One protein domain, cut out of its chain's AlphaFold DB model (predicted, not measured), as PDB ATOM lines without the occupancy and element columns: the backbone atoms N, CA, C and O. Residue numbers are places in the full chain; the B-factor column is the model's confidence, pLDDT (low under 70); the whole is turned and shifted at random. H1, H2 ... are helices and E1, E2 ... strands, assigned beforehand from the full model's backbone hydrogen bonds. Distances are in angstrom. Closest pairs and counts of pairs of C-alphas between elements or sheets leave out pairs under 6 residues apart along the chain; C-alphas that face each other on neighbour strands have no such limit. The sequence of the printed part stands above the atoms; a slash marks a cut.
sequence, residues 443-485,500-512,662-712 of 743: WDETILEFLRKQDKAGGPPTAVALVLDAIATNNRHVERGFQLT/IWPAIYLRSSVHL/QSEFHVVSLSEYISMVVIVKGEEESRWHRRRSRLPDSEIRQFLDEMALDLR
ATOM      1  N   TRP A 443       8.131  48.499  10.387       89.75
ATOM      2  CA  TRP A 443       7.720  47.109  10.196       89.75
ATOM      3  C   TRP A 443       6.268  46.981   9.736       89.75
ATOM      4  O   TRP A 443       5.961  46.068   8.971       89.75
ATOM      5  N   ASP A 444       5.388  47.905  10.139       89.44
ATOM      6  CA  ASP A 444       3.981  47.883   9.727       89.44
ATOM      7  C   ASP A 444       3.900  48.133   8.220       89.44
ATOM      8  O   ASP A 444       3.304  47.339   7.499       89.44
ATOM      9  N   GLU A 445       4.607  49.144   7.703       89.69
ATOM     10  CA  GLU A 445       4.642  49.397   6.258       89.69
ATOM     11  C   GLU A 445       5.268  48.233   5.469       89.69
ATOM     12  O   GLU A 445       4.806  47.938   4.367       89.69
ATOM     13  N   THR A 446       6.246  47.520   6.043       93.19
ATOM     14  CA  THR A 446       6.830  46.311   5.429       93.19
ATOM     15  C   THR A 446       5.779  45.200   5.282       93.19
ATOM     16  O   THR A 446       5.621  44.625   4.202       93.19
ATOM     17  N   ILE A 447       4.991  44.944   6.333       93.62
ATOM     18  CA  ILE A 447       3.884  43.971   6.312       93.62
ATOM     19  C   ILE A 447       2.783  44.417   5.339       93.62
ATOM     20  O   ILE A 447       2.258  43.613   4.565       93.62
ATOM     21  N   LEU A 448       2.444  45.709   5.321       91.69
ATOM     22  CA  LEU A 448       1.452  46.252   4.394       91.69
ATOM     23  C   LEU A 448       1.927  46.174   2.939       91.69
ATOM     24  O   LEU A 448       1.112  45.929   2.051       91.69
ATOM     25  N   GLU A 449       3.215  46.370   2.661       93.44
ATOM     26  CA  GLU A 449       3.782  46.218   1.321       93.44
ATOM     27  C   GLU A 449       3.744  44.762   0.847       93.44
ATOM     28  O   GLU A 449       3.335  44.513  -0.291       93.44
ATOM     29  N   PHE A 450       4.043  43.801   1.727       94.69
ATOM     30  CA  PHE A 450       3.840  42.377   1.452       94.69
ATOM     31  C   PHE A 450       2.373  42.068   1.108       94.69
ATOM     32  O   PHE A 450       2.088  41.487   0.057       94.69
ATOM     33  N   LEU A 451       1.424  42.545   1.918       93.19
ATOM     34  CA  LEU A 451      -0.010  42.365   1.664       93.19
ATOM     35  C   LEU A 451      -0.464  43.027   0.349       93.19
ATOM     36  O   LEU A 451      -1.287  42.469  -0.374       93.19
ATOM     37  N   ARG A 452       0.097  44.190  -0.010       92.44
ATOM     38  CA  ARG A 452      -0.140  44.839  -1.315       92.44
ATOM     39  C   ARG A 452       0.436  44.030  -2.469       92.44
ATOM     40  O   ARG A 452      -0.150  44.030  -3.548       92.44
ATOM     41  N   LYS A 453       1.598  43.397  -2.284       92.19
ATOM     42  CA  LYS A 453       2.221  42.535  -3.297       92.19
ATOM     43  C   LYS A 453       1.342  41.311  -3.561       92.19
ATOM     44  O   LYS A 453       1.087  41.019  -4.726       92.19
ATOM     45  N   GLN A 454       0.808  40.690  -2.507       88.56
ATOM     46  CA  GLN A 454      -0.171  39.599  -2.602       88.56
ATOM     47  C   GLN A 454      -1.444  40.021  -3.353       88.56
ATOM     48  O   GLN A 454      -1.839  39.382  -4.328       88.56
ATOM     49  N   ASP A 455      -2.039  41.156  -2.970       87.75
ATOM     50  CA  ASP A 455      -3.256  41.678  -3.608       87.75
ATOM     51  C   ASP A 455      -3.037  42.022  -5.096       87.75
ATOM     52  O   ASP A 455      -3.846  41.688  -5.966       87.75
ATOM     53  N   LYS A 456      -1.883  42.615  -5.439       89.31
ATOM     54  CA  LYS A 456      -1.497  42.905  -6.833       89.31
ATOM     55  C   LYS A 456      -1.266  41.649  -7.665       89.31
ATOM     56  O   LYS A 456      -1.608  41.653  -8.848       89.31
ATOM     57  N   ALA A 457      -0.697  40.605  -7.065       87.56
ATOM     58  CA  ALA A 457      -0.567  39.300  -7.702       87.56
ATOM     59  C   ALA A 457      -1.945  38.671  -7.973       87.56
ATOM     60  O   ALA A 457      -2.069  37.821  -8.846       87.56
ATOM     61  N   GLY A 458      -2.995  39.168  -7.305       85.00
ATOM     62  CA  GLY A 458      -4.358  38.656  -7.375       85.00
ATOM     63  C   GLY A 458      -4.552  37.380  -6.579       85.00
ATOM     64  O   GLY A 458      -5.474  36.629  -6.894       85.00
ATOM     65  N   GLY A 459      -3.675  37.151  -5.599       80.94
ATOM     66  CA  GLY A 459      -3.813  36.062  -4.654       80.94
ATOM     67  C   GLY A 459      -5.077  36.208  -3.800       80.94
ATOM     68  O   GLY A 459      -5.715  37.270  -3.788       80.94
ATOM     69  N   PRO A 460      -5.457  35.139  -3.093       83.19
ATOM     70  CA  PRO A 460      -6.597  35.165  -2.193       83.19
ATOM     71  C   PRO A 460      -6.399  36.165  -1.038       83.19
ATOM     72  O   PRO A 460      -5.273  36.607  -0.760       83.19
ATOM     73  N   PRO A 461      -7.487  36.537  -0.334       81.81
ATOM     74  CA  PRO A 461      -7.400  37.330   0.883       81.81
ATOM     75  C   PRO A 461      -6.351  36.753   1.834       81.81
ATOM     76  O   PRO A 461      -6.404  35.584   2.201       81.81
ATOM     77  N   THR A 462      -5.382  37.584   2.203       88.81
ATOM     78  CA  THR A 462      -4.256  37.182   3.046       88.81
ATOM     79  C   THR A 462      -4.227  38.076   4.275       88.81
ATOM     80  O   THR A 462      -4.442  39.292   4.172       88.81
ATOM     81  N   ALA A 463      -3.954  37.484   5.430       92.31
ATOM     82  CA  ALA A 463      -3.721  38.191   6.676       92.31
ATOM     83  C   ALA A 463      -2.359  37.824   7.262       92.31
ATOM     84  O   ALA A 463      -1.865  36.720   7.070       92.31
ATOM     85  N   VAL A 464      -1.758  38.770   7.974       92.81
ATOM     86  CA  VAL A 464      -0.546  38.578   8.769       92.81
ATOM     87  C   VAL A 464      -0.902  38.897  10.213       92.81
ATOM     88  O   VAL A 464      -1.424  39.982  10.488       92.81
ATOM     89  N   ALA A 465      -0.629  37.960  11.111       92.56
ATOM     90  CA  ALA A 465      -0.928  38.059  12.528       92.56
ATOM     91  C   ALA A 465       0.305  37.760  13.386       92.56
ATOM     92  O   ALA A 465       1.168  36.976  12.998       92.56
ATOM     93  N   LEU A 466       0.356  38.361  14.573       91.25
ATOM     94  CA  LEU A 466       1.207  37.898  15.668       91.25
ATOM     95  C   LEU A 466       0.319  37.316  16.743       91.25
ATOM     96  O   LEU A 466      -0.633  37.971  17.172       91.25
ATOM     97  N   VAL A 467       0.639  36.104  17.157       89.12
ATOM     98  CA  VAL A 467      -0.195  35.279  18.018       89.12
ATOM     99  C   VAL A 467       0.597  34.923  19.269       89.12
ATOM    100  O   VAL A 467       1.754  34.510  19.168       89.12
ATOM    101  N   LEU A 468      -0.021  35.109  20.437       84.56
ATOM    102  CA  LEU A 468       0.544  34.659  21.707       84.56
ATOM    103  C   LEU A 468       0.315  33.162  21.891       84.56
ATOM    104  O   LEU A 468      -0.814  32.685  21.761       84.56
ATOM    105  N   ASP A 469       1.379  32.460  22.263       77.50
ATOM    106  CA  ASP A 469       1.325  31.070  22.681       77.50
ATOM    107  C   ASP A 469       0.655  30.956  24.053       77.50
ATOM    108  O   ASP A 469       1.144  31.411  25.096       77.50
ATOM    109  N   ALA A 470      -0.533  30.368  24.034       59.19
ATOM    110  CA  ALA A 470      -1.382  30.191  25.197       59.19
ATOM    111  C   ALA A 470      -0.872  29.089  26.145       59.19
ATOM    112  O   ALA A 470      -1.109  29.150  27.352       59.19
ATOM    113  N   ILE A 471      -0.140  28.099  25.626       58.09
ATOM    114  CA  ILE A 471       0.413  26.996  26.422       58.09
ATOM    115  C   ILE A 471       1.586  27.512  27.253       58.09
ATOM    116  O   ILE A 471       1.672  27.237  28.452       58.09
ATOM    117  N   ALA A 472       2.438  28.336  26.647       55.97
ATOM    118  CA  ALA A 472       3.578  28.943  27.323       55.97
ATOM    119  C   ALA A 472       3.154  30.020  28.353       55.97
ATOM    120  O   ALA A 472       3.805  30.205  29.384       55.97
ATOM    121  N   THR A 473       2.018  30.696  28.137       53.00
ATOM    122  CA  THR A 473       1.502  31.756  29.031       53.00
ATOM    123  C   THR A 473       0.642  31.254  30.196       53.00
ATOM    124  O   THR A 473       0.488  31.983  31.178       53.00
ATOM    125  N   ASN A 474       0.147  30.008  30.169       47.81
ATOM    126  CA  ASN A 474      -0.700  29.437  31.232       47.81
ATOM    127  C   ASN A 474      -0.042  29.398  32.626       47.81
ATOM    128  O   ASN A 474      -0.743  29.332  33.634       47.81
ATOM    129  N   ASN A 475       1.287  29.510  32.713       46.59
ATOM    130  CA  ASN A 475       2.009  29.576  33.988       46.59
ATOM    131  C   ASN A 475       2.245  31.005  34.511       46.59
ATOM    132  O   ASN A 475       2.897  31.167  35.545       46.59
ATOM    133  N   ARG A 476       1.761  32.060  33.834       48.78
ATOM    134  CA  ARG A 476       2.096  33.448  34.192       48.78
ATOM    135  C   ARG A 476       0.892  34.379  34.218       48.78
ATOM    136  O   ARG A 476       0.082  34.445  33.302       48.78
ATOM    137  N   HIS A 477       0.810  35.163  35.290       41.56
ATOM    138  CA  HIS A 477      -0.166  36.234  35.443       41.56
ATOM    139  C   HIS A 477       0.081  37.338  34.405       41.56
ATOM    140  O   HIS A 477       0.857  38.261  34.647       41.56
ATOM    141  N   VAL A 478      -0.604  37.271  33.264       47.56
ATOM    142  CA  VAL A 478      -0.771  38.422  32.365       47.56
ATOM    143  C   VAL A 478      -1.353  39.580  33.190       47.56
ATOM    144  O   VAL A 478      -2.264  39.371  34.000       47.56
ATOM    145  N   GLU A 479      -0.789  40.787  33.052       42.03
ATOM    146  CA  GLU A 479      -1.227  41.984  33.784       42.03
ATOM    147  C   GLU A 479      -2.764  42.082  33.793       42.03
ATOM    148  O   GLU A 479      -3.418  41.913  32.763       42.03
ATOM    149  N   ARG A 480      -3.338  42.389  34.964       39.41
ATOM    150  CA  ARG A 480      -4.782  42.381  35.298       39.41
ATOM    151  C   ARG A 480      -5.715  43.222  34.391       39.41
ATOM    152  O   ARG A 480      -6.890  43.355  34.712       39.41
ATOM    153  N   GLY A 481      -5.227  43.796  33.291       35.53
ATOM    154  CA  GLY A 481      -6.019  44.438  32.234       35.53
ATOM    155  C   GLY A 481      -6.389  43.516  31.061       35.53
ATOM    156  O   GLY A 481      -7.404  43.760  30.417       35.53
ATOM    157  N   PHE A 482      -5.629  42.440  30.829       37.19
ATOM    158  CA  PHE A 482      -5.972  41.332  29.928       37.19
ATOM    159  C   PHE A 482      -6.082  40.049  30.757       37.19
ATOM    160  O   PHE A 482      -5.352  39.082  30.559       37.19
ATOM    161  N   GLN A 483      -7.003  40.024  31.724       34.53
ATOM    162  CA  GLN A 483      -7.488  38.731  32.190       34.53
ATOM    163  C   GLN A 483      -8.266  38.109  31.029       34.53
ATOM    164  O   GLN A 483      -9.461  38.350  30.869       34.53
ATOM    165  N   LEU A 484      -7.597  37.279  30.226       41.88
ATOM    166  CA  LEU A 484      -8.274  36.095  29.719       41.88
ATOM    167  C   LEU A 484      -8.731  35.372  30.985       41.88
ATOM    168  O   LEU A 484      -7.907  34.876  31.750       41.88
ATOM    169  N   THR A 485     -10.014  35.483  31.314       36.84
ATOM    170  CA  THR A 485     -10.631  34.875  32.496       36.84
ATOM    171  C   THR A 485     -10.518  33.354  32.390       36.84
ATOM    172  O   THR A 485     -11.451  32.680  31.982       36.84
ATOM    173  N   ILE A 500      -7.133  29.549  24.014       64.94
ATOM    174  CA  ILE A 500      -7.317  30.695  23.114       64.94
ATOM    175  C   ILE A 500      -5.941  31.285  22.839       64.94
ATOM    176  O   ILE A 500      -5.288  31.738  23.771       64.94
ATOM    177  N   TRP A 501      -5.544  31.326  21.570       74.31
ATOM    178  CA  TRP A 501      -4.289  31.910  21.094       74.31
ATOM    179  C   TRP A 501      -4.529  33.338  20.594       74.31
ATOM    180  O   TRP A 501      -4.802  33.505  19.411       74.31
ATOM    181  N   PRO A 502      -4.536  34.390  21.431       81.81
ATOM    182  CA  PRO A 502      -4.970  35.713  20.994       81.81
ATOM    183  C   PRO A 502      -3.990  36.335  19.989       81.81
ATOM    184  O   PRO A 502      -2.775  36.335  20.198       81.81
ATOM    185  N   ALA A 503      -4.527  36.939  18.923       83.56
ATOM    186  CA  ALA A 503      -3.745  37.791  18.035       83.56
ATOM    187  C   ALA A 503      -3.509  39.156  18.698       83.56
ATOM    188  O   ALA A 503      -4.459  39.887  18.982       83.56
ATOM    189  N   ILE A 504      -2.244  39.511  18.917       85.62
ATOM    190  CA  ILE A 504      -1.824  40.821  19.446       85.62
ATOM    191  C   ILE A 504      -1.612  41.860  18.342       85.62
ATOM    192  O   ILE A 504      -1.625  43.060  18.608       85.62
ATOM    193  N   TYR A 505      -1.466  41.404  17.100       90.69
ATOM    194  CA  TYR A 505      -1.363  42.232  15.905       90.69
ATOM    195  C   TYR A 505      -2.025  41.512  14.737       90.69
ATOM    196  O   TYR A 505      -1.878  40.298  14.597       90.69
ATOM    197  N   LEU A 506      -2.739  42.260  13.895       90.38
ATOM    198  CA  LEU A 506      -3.388  41.729  12.700       90.38
ATOM    199  C   LEU A 506      -3.459  42.797  11.603       90.38
ATOM    200  O   LEU A 506      -3.971  43.901  11.814       90.38
ATOM    201  N   ARG A 507      -3.007  42.447  10.399       91.50
ATOM    202  CA  ARG A 507      -3.266  43.197   9.160       91.50
ATOM    203  C   ARG A 507      -3.742  42.240   8.083       91.50
ATOM    204  O   ARG A 507      -3.357  41.081   8.061       91.50
ATOM    205  N   SER A 508      -4.563  42.728   7.158       92.06
ATOM    206  CA  SER A 508      -5.032  41.920   6.025       92.06
ATOM    207  C   SER A 508      -5.148  42.755   4.757       92.06
ATOM    208  O   SER A 508      -5.379  43.968   4.836       92.06
ATOM    209  N   SER A 509      -5.082  42.101   3.599       86.44
ATOM    210  CA  SER A 509      -5.312  42.742   2.301       86.44
ATOM    211  C   SER A 509      -6.721  43.349   2.182       86.44
ATOM    212  O   SER A 509      -6.880  44.428   1.610       86.44
ATOM    213  N   VAL A 510      -7.734  42.739   2.811       79.62
ATOM    214  CA  VAL A 510      -9.133  43.216   2.791       79.62
ATOM    215  C   VAL A 510      -9.275  44.587   3.457       79.62
ATOM    216  O   VAL A 510      -9.860  45.513   2.891       79.62
ATOM    217  N   HIS A 511      -8.682  44.746   4.642       72.38
ATOM    218  CA  HIS A 511      -8.664  46.022   5.363       72.38
ATOM    219  C   HIS A 511      -7.975  47.125   4.543       72.38
ATOM    220  O   HIS A 511      -8.398  48.285   4.552       72.38
ATOM    221  N   LEU A 512      -6.944  46.757   3.777       72.00
ATOM    222  CA  LEU A 512      -6.201  47.681   2.930       72.00
ATOM    223  C   LEU A 512      -7.030  48.186   1.736       72.00
ATOM    224  O   LEU A 512      -7.015  49.382   1.411       72.00
ATOM    225  N   GLN A 662     -10.471  25.416   2.110       76.88
ATOM    226  CA  GLN A 662      -9.269  25.092   2.876       76.88
ATOM    227  C   GLN A 662      -8.364  26.308   3.000       76.88
ATOM    228  O   GLN A 662      -7.918  26.858   1.993       76.88
ATOM    229  N   SER A 663      -8.083  26.729   4.228       82.06
ATOM    230  CA  SER A 663      -7.121  27.800   4.472       82.06
ATOM    231  C   SER A 663      -5.710  27.227   4.599       82.06
ATOM    232  O   SER A 663      -5.504  26.107   5.059       82.06
ATOM    233  N   GLU A 664      -4.723  28.001   4.157       86.31
ATOM    234  CA  GLU A 664      -3.307  27.650   4.257       86.31
ATOM    235  C   GLU A 664      -2.641  28.584   5.271       86.31
ATOM    236  O   GLU A 664      -2.780  29.811   5.208       86.31
ATOM    237  N   PHE A 665      -1.934  27.997   6.235       88.19
ATOM    238  CA  PHE A 665      -1.296  28.717   7.330       88.19
ATOM    239  C   PHE A 665       0.213  28.583   7.212       88.19
ATOM    240  O   PHE A 665       0.742  27.477   7.164       88.19
ATOM    241  N   HIS A 666       0.926  29.705   7.217       91.00
ATOM    242  CA  HIS A 666       2.380  29.710   7.321       91.00
ATOM    243  C   HIS A 666       2.782  30.288   8.673       91.00
ATOM    244  O   HIS A 666       2.389  31.408   8.997       91.00
ATOM    245  N   VAL A 667       3.549  29.536   9.456       89.81
ATOM    246  CA  VAL A 667       3.869  29.875  10.849       89.81
ATOM    247  C   VAL A 667       5.377  29.923  11.036       89.81
ATOM    248  O   VAL A 667       6.091  29.033  10.581       89.81
ATOM    249  N   VAL A 668       5.856  30.946  11.740       92.06
ATOM    250  CA  VAL A 668       7.244  31.047  12.199       92.06
ATOM    251  C   VAL A 668       7.278  31.531  13.649       92.06
ATOM    252  O   VAL A 668       6.594  32.487  14.017       92.06
ATOM    253  N   SER A 669       8.076  30.876  14.492       89.94
ATOM    254  CA  SER A 669       8.234  31.268  15.898       89.94
ATOM    255  C   SER A 669       9.189  32.461  16.030       89.94
ATOM    256  O   SER A 669      10.314  32.449  15.512       89.94
ATOM    257  N   LEU A 670       8.748  33.498  16.746       88.19
ATOM    258  CA  LEU A 670       9.558  34.660  17.124       88.19
ATOM    259  C   LEU A 670      10.154  34.526  18.527       88.19
ATOM    260  O   LEU A 670      11.211  35.081  18.806       88.19
ATOM    261  N   SER A 671       9.476  33.828  19.425       85.56
ATOM    262  CA  SER A 671       9.966  33.509  20.761       85.56
ATOM    263  C   SER A 671       9.250  32.262  21.272       85.56
ATOM    264  O   SER A 671       8.393  31.706  20.584       85.56
ATOM    265  N   GLU A 672       9.560  31.854  22.501       80.31
ATOM    266  CA  GLU A 672       8.796  30.825  23.216       80.31
ATOM    267  C   GLU A 672       7.310  31.196  23.384       80.31
ATOM    268  O   GLU A 672       6.469  30.318  23.519       80.31
ATOM    269  N   TYR A 673       6.970  32.490  23.330       82.31
ATOM    270  CA  TYR A 673       5.619  32.991  23.597       82.31
ATOM    271  C   TYR A 673       4.909  33.563  22.376       82.31
ATOM    272  O   TYR A 673       3.740  33.924  22.478       82.31
ATOM    273  N   ILE A 674       5.605  33.761  21.256       88.31
ATOM    274  CA  ILE A 674       5.080  34.549  20.137       88.31
ATOM    275  C   ILE A 674       5.402  33.856  18.827       88.31
ATOM    276  O   ILE A 674       6.563  33.587  18.514       88.31
ATOM    277  N   SER A 675       4.363  33.672  18.021       90.50
ATOM    278  CA  SER A 675       4.472  33.194  16.648       90.50
ATOM    279  C   SER A 675       3.897  34.217  15.679       90.50
ATOM    280  O   SER A 675       2.902  34.887  15.960       90.50
ATOM    281  N   MET A 676       4.531  34.346  14.521       93.00
ATOM    282  CA  MET A 676       4.015  35.111  13.397       93.00
ATOM    283  C   MET A 676       3.341  34.150  12.422       93.00
ATOM    284  O   MET A 676       3.914  33.124  12.056       93.00
ATOM    285  N   VAL A 677       2.120  34.486  12.014       91.69
ATOM    286  CA  VAL A 677       1.271  33.637  11.177       91.69
ATOM    287  C   VAL A 677       0.822  34.416   9.948       91.69
ATOM    288  O   VAL A 677       0.285  35.519  10.067       91.69
ATOM    289  N   VAL A 678       1.014  33.845   8.762       90.75
ATOM    290  CA  VAL A 678       0.360  34.294   7.529       90.75
ATOM    291  C   VAL A 678      -0.792  33.347   7.238       90.75
ATOM    292  O   VAL A 678      -0.580  32.152   7.054       90.75
ATOM    293  N   ILE A 679      -1.999  33.896   7.191       90.19
ATOM    294  CA  ILE A 679      -3.228  33.167   6.886       90.19
ATOM    295  C   ILE A 679      -3.594  33.488   5.444       90.19
ATOM    296  O   ILE A 679      -3.897  34.640   5.118       90.19
ATOM    297  N   VAL A 680      -3.557  32.479   4.586       87.31
ATOM    298  CA  VAL A 680      -3.973  32.561   3.191       87.31
ATOM    299  C   VAL A 680      -5.338  31.894   3.102       87.31
ATOM    300  O   VAL A 680      -5.461  30.682   3.259       87.31
ATOM    301  N   LYS A 681      -6.387  32.694   2.901       85.62
ATOM    302  CA  LYS A 681      -7.750  32.168   2.838       85.62
ATOM    303  C   LYS A 681      -7.901  31.246   1.627       85.62
ATOM    304  O   LYS A 681      -7.475  31.609   0.530       85.62
ATOM    305  N   GLY A 682      -8.555  30.104   1.822       77.31
ATOM    306  CA  GLY A 682      -8.923  29.205   0.732       77.31
ATOM    307  C   GLY A 682      -9.700  29.915  -0.364       77.31
ATOM    308  O   GLY A 682     -10.576  30.742  -0.087       77.31
ATOM    309  N   GLU A 683      -9.361  29.626  -1.618       66.75
ATOM    310  CA  GLU A 683     -10.080  30.188  -2.753       66.75
ATOM    311  C   GLU A 683     -11.514  29.652  -2.754       66.75
ATOM    312  O   GLU A 683     -11.772  28.505  -3.102       66.75
ATOM    313  N   GLU A 684     -12.474  30.509  -2.416       59.41
ATOM    314  CA  GLU A 684     -13.832  30.332  -2.918       59.41
ATOM    315  C   GLU A 684     -13.697  30.405  -4.440       59.41
ATOM    316  O   GLU A 684     -13.207  31.425  -4.931       59.41
ATOM    317  N   GLU A 685     -14.012  29.316  -5.163       53.16
ATOM    318  CA  GLU A 685     -13.827  29.124  -6.618       53.16
ATOM    319  C   GLU A 685     -14.612  30.148  -7.473       53.16
ATOM    320  O   GLU A 685     -15.391  29.841  -8.381       53.16
ATOM    321  N   SER A 686     -14.425  31.435  -7.224       56.91
ATOM    322  CA  SER A 686     -14.975  32.487  -8.034       56.91
ATOM    323  C   SER A 686     -14.140  32.544  -9.312       56.91
ATOM    324  O   SER A 686     -12.907  32.592  -9.315       56.91
ATOM    325  N   ARG A 687     -14.832  32.551 -10.458       56.72
ATOM    326  CA  ARG A 687     -14.234  32.601 -11.808       56.72
ATOM    327  C   ARG A 687     -13.237  33.755 -12.012       56.72
ATOM    328  O   ARG A 687     -12.533  33.770 -13.022       56.72
ATOM    329  N   TRP A 688     -13.213  34.731 -11.105       56.69
ATOM    330  CA  TRP A 688     -12.326  35.886 -11.134       56.69
ATOM    331  C   TRP A 688     -10.896  35.556 -10.662       56.69
ATOM    332  O   TRP A 688      -9.953  36.141 -11.197       56.69
ATOM    333  N   HIS A 689     -10.717  34.579  -9.759       59.22
ATOM    334  CA  HIS A 689      -9.406  34.206  -9.198       59.22
ATOM    335  C   HIS A 689      -8.585  33.269 -10.096       59.22
ATOM    336  O   HIS A 689      -7.375  33.438 -10.195       59.22
ATOM    337  N   ARG A 690      -9.225  32.415 -10.914       63.81
ATOM    338  CA  ARG A 690      -8.538  31.457 -11.819       63.81
ATOM    339  C   ARG A 690      -7.554  32.064 -12.841       63.81
ATOM    340  O   ARG A 690      -6.879  31.323 -13.547       63.81
ATOM    341  N   ARG A 691      -7.505  33.392 -13.006       65.50
ATOM    342  CA  ARG A 691      -6.640  34.074 -13.996       65.50
ATOM    343  C   ARG A 691      -5.420  34.767 -13.397       65.50
ATOM    344  O   ARG A 691      -4.628  35.314 -14.162       65.50
ATOM    345  N   ARG A 692      -5.286  34.809 -12.074       70.12
ATOM    346  CA  ARG A 692      -4.199  35.517 -11.400       70.12
ATOM    347  C   ARG A 692      -3.407  34.538 -10.540       70.12
ATOM    348  O   ARG A 692      -3.982  33.668  -9.905       70.12
ATOM    349  N   SER A 693      -2.084  34.635 -10.592       74.69
ATOM    350  CA  SER A 693      -1.192  33.745  -9.851       74.69
ATOM    351  C   SER A 693      -1.022  34.256  -8.423       74.69
ATOM    352  O   SER A 693      -0.510  35.362  -8.242       74.69
ATOM    353  N   ARG A 694      -1.388  33.449  -7.419       84.25
ATOM    354  CA  ARG A 694      -0.988  33.679  -6.020       84.25
ATOM    355  C   ARG A 694       0.542  33.749  -5.901       84.25
ATOM    356  O   ARG A 694       1.237  33.151  -6.728       84.25
ATOM    357  N   LEU A 695       1.075  34.470  -4.905       88.25
ATOM    358  CA  LEU A 695       2.512  34.353  -4.623       88.25
ATOM    359  C   LEU A 695       2.825  32.895  -4.260       88.25
ATOM    360  O   LEU A 695       2.024  32.265  -3.568       88.25
ATOM    361  N   PRO A 696       3.958  32.350  -4.727       91.19
ATOM    362  CA  PRO A 696       4.335  30.988  -4.387       91.19
ATOM    363  C   PRO A 696       4.631  30.882  -2.887       91.19
ATOM    364  O   PRO A 696       5.200  31.801  -2.296       91.19
ATOM    365  N   ASP A 697       4.316  29.735  -2.286       90.50
ATOM    366  CA  ASP A 697       4.507  29.468  -0.853       90.50
ATOM    367  C   ASP A 697       5.959  29.730  -0.412       90.50
ATOM    368  O   ASP A 697       6.207  30.187   0.701       90.50
ATOM    369  N   SER A 698       6.933  29.517  -1.307       92.88
ATOM    370  CA  SER A 698       8.345  29.828  -1.067       92.88
ATOM    371  C   SER A 698       8.607  31.316  -0.820       92.88
ATOM    372  O   SER A 698       9.435  31.645   0.021       92.88
ATOM    373  N   GLU A 699       7.910  32.219  -1.518       93.88
ATOM    374  CA  GLU A 699       8.027  33.663  -1.277       93.88
ATOM    375  C   GLU A 699       7.369  34.069   0.046       93.88
ATOM    376  O   GLU A 699       7.853  34.981   0.714       93.88
ATOM    377  N   ILE A 700       6.283  33.395   0.442       92.69
ATOM    378  CA  ILE A 700       5.615  33.642   1.729       92.69
ATOM    379  C   ILE A 700       6.510  33.190   2.884       92.69
ATOM    380  O   ILE A 700       6.695  33.941   3.840       92.69
ATOM    381  N   ARG A 701       7.109  31.998   2.774       92.31
ATOM    382  CA  ARG A 701       8.077  31.484   3.754       92.31
ATOM    383  C   ARG A 701       9.311  32.369   3.841       92.31
ATOM    384  O   ARG A 701       9.670  32.760   4.938       92.31
ATOM    385  N   GLN A 702       9.884  32.772   2.704       93.94
ATOM    386  CA  GLN A 702      11.019  33.696   2.694       93.94
ATOM    387  C   GLN A 702      10.680  35.014   3.402       93.94
ATOM    388  O   GLN A 702      11.465  35.492   4.212       93.94
ATOM    389  N   PHE A 703       9.505  35.591   3.128       94.88
ATOM    390  CA  PHE A 703       9.049  36.789   3.830       94.88
ATOM    391  C   PHE A 703       8.942  36.559   5.342       94.88
ATOM    392  O   PHE A 703       9.385  37.403   6.116       94.88
ATOM    393  N   LEU A 704       8.371  35.427   5.766       93.19
ATOM    394  CA  LEU A 704       8.267  35.073   7.179       93.19
ATOM    395  C   LEU A 704       9.631  34.872   7.837       93.19
ATOM    396  O   LEU A 704       9.828  35.384   8.932       93.19
ATOM    397  N   ASP A 705      10.564  34.188   7.182       92.19
ATOM    398  CA  ASP A 705      11.915  33.955   7.694       92.19
ATOM    399  C   ASP A 705      12.669  35.285   7.852       92.19
ATOM    400  O   ASP A 705      13.222  35.570   8.915       92.19
ATOM    401  N   GLU A 706      12.617  36.156   6.835       91.81
ATOM    402  CA  GLU A 706      13.210  37.500   6.882       91.81
ATOM    403  C   GLU A 706      12.589  38.353   7.998       91.81
ATOM    404  O   GLU A 706      13.308  38.977   8.779       91.81
ATOM    405  N   MET A 707      11.257  38.349   8.124       93.00
ATOM    406  CA  MET A 707      10.553  39.072   9.186       93.00
ATOM    407  C   MET A 707      10.829  38.484  10.568       93.00
ATOM    408  O   MET A 707      10.937  39.238  11.532       93.00
ATOM    409  N   ALA A 708      10.962  37.166  10.691       90.88
ATOM    410  CA  ALA A 708      11.236  36.514  11.960       90.88
ATOM    411  C   ALA A 708      12.629  36.854  12.469       90.88
ATOM    412  O   ALA A 708      12.774  37.230  13.633       90.88
ATOM    413  N   LEU A 709      13.633  36.811  11.588       87.94
ATOM    414  CA  LEU A 709      14.979  37.291  11.895       87.94
ATOM    415  C   LEU A 709      14.952  38.730  12.409       87.94
ATOM    416  O   LEU A 709      15.719  39.098  13.299       87.94
ATOM    417  N   ASP A 710      14.042  39.524  11.864       89.69
ATOM    418  CA  ASP A 710      14.000  40.944  12.099       89.69
ATOM    419  C   ASP A 710      13.186  41.385  13.331       89.69
ATOM    420  O   ASP A 710      13.549  42.378  13.976       89.69
ATOM    421  N   LEU A 711      12.106  40.658  13.638       90.00
ATOM    422  CA  LEU A 711      11.168  40.916  14.734       90.00
ATOM    423  C   LEU A 711      11.514  40.170  16.026       90.00
ATOM    424  O   LEU A 711      10.973  40.511  17.082       90.00
ATOM    425  N   ARG A 712      12.393  39.165  15.968       89.50
ATOM    426  CA  ARG A 712      12.932  38.471  17.144       89.50
ATOM    427  C   ARG A 712      13.632  39.467  18.066       89.50
ATOM    428  O   ARG A 712      14.646  40.058  17.701       89.50
TER     429      ARG A 712
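AT A GLANCE: This is residues 443 to 485, 500 to 512 and 662 to 712 of the 743 residues of the protein "Predicted protein" of Phaeodactylum tricornutum (strain CCAP 1055/1) (UniProt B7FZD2). The model is a twisted slab of four strands, E2, E1, E4 and E3, with two long helices, H1 and H4, side by side over one face; no named helix covers the opposite face. Residues 474 to 483 stick out past one end of the sheet, and the long link of residues 681 to 696 lies at the other end. Printed are 107 residues, with four named helices and four named strands in the order H1, E1, H2, E2, H3, E3, E4, H4, and the sheet runs E2, E1, E4, E3, all antiparallel. The class is mixed, helices and strands. The whole is only just compact, close to loose, with a radius of gyration of the C-alphas of 15.5 A, and elongated, spanning 50 by 28 by 21 A.

IN THESE COORDINATES: Find C-alpha 443 at (7.720, 47.109, 10.196); from there H1 runs over residues 443 to 457, 21.2 A long. Next comes E1, residues 462 to 468, 19.4 A, which begins at C-alpha 462 at (-4.256, 37.182, 3.046). H2, residues 470 to 473, is 5.0 A long. After the first cut, look for E2 at residues 503 to 508, 12.8 A, and H3 at residues 509 to 512, 5.1 A. After the second cut, E3 holds residues 664 to 669, 16.8 A, and E4 residues 674 to 680, 19.3 A. H4, residues 697 to 711, is 20.5 A long and ends at C-alpha 711 at (11.168, 40.916, 14.734).

HOW THE PARTS SIT: Begin with the sheet, whose edge strands are E2 and E3; it is twisted, its C-alphas lying up to 4.0 A off the best plane. Between E1 and E4, antiparallel at 159 degrees, N 465 and O 677 are within hydrogen-bond range at 2.8 A. Between E2 and E1, antiparallel at 173 degrees, look at N 464 and O 507, 2.8 A. E3 and E4 form a hairpin, antiparallel at 162 degrees, with N 666 and O 678 at 2.9 A. H1 is on the sheet at a height over the sheet of 8.9 A; it lies over E2 and only just over E1, on which 3 of its 15 C-alphas fall. It runs along the strands, at 27 degrees to E2 on the local plane, and its closest C-alphas to E2 are those of Leu 451 and Ser 508, 6.7 A. H4, on the same face, has a height of 9.0 A and lies over E4 and E3, along the strands at 23 degrees to E3 on the local plane; the C-alphas of Val 668 and Leu 704 come closest, 6.5 A. With this face they make two layers, helices on one face of a sheet. H1 and H4 are near each other, with 11 pairs of C-alphas within 10 A. H3 only grazes the sheet with residues 509 to 511 and touches H1, closest at the C-alphas of Leu 451 and Ser 509, 5.4 A. H2 is not on the sheet and touches no helix. In H1 and H4 every O i to N i+4 pair is within hydrogen-bond range; H2 and H3 are too short for such a pair.

THE WHOLE: The two C-alphas farthest apart are those of Arg 480 and Arg 691, 50.0 A. Residues 486 to 499 are not printed, and C-alphas 485 and 500 are 10.8 A apart across that cut; residues 513 to 661 are not printed either, with 22.8 A from C-alpha 512 to C-alpha 662. Of the links that are printed whole, E4 to H4 is long, with 16 residues, and the others are tight. The mean pLDDT of the printed part is 78.9; look for values under 70 at residues 470 to 485, residue 500 and residues 683 to 691.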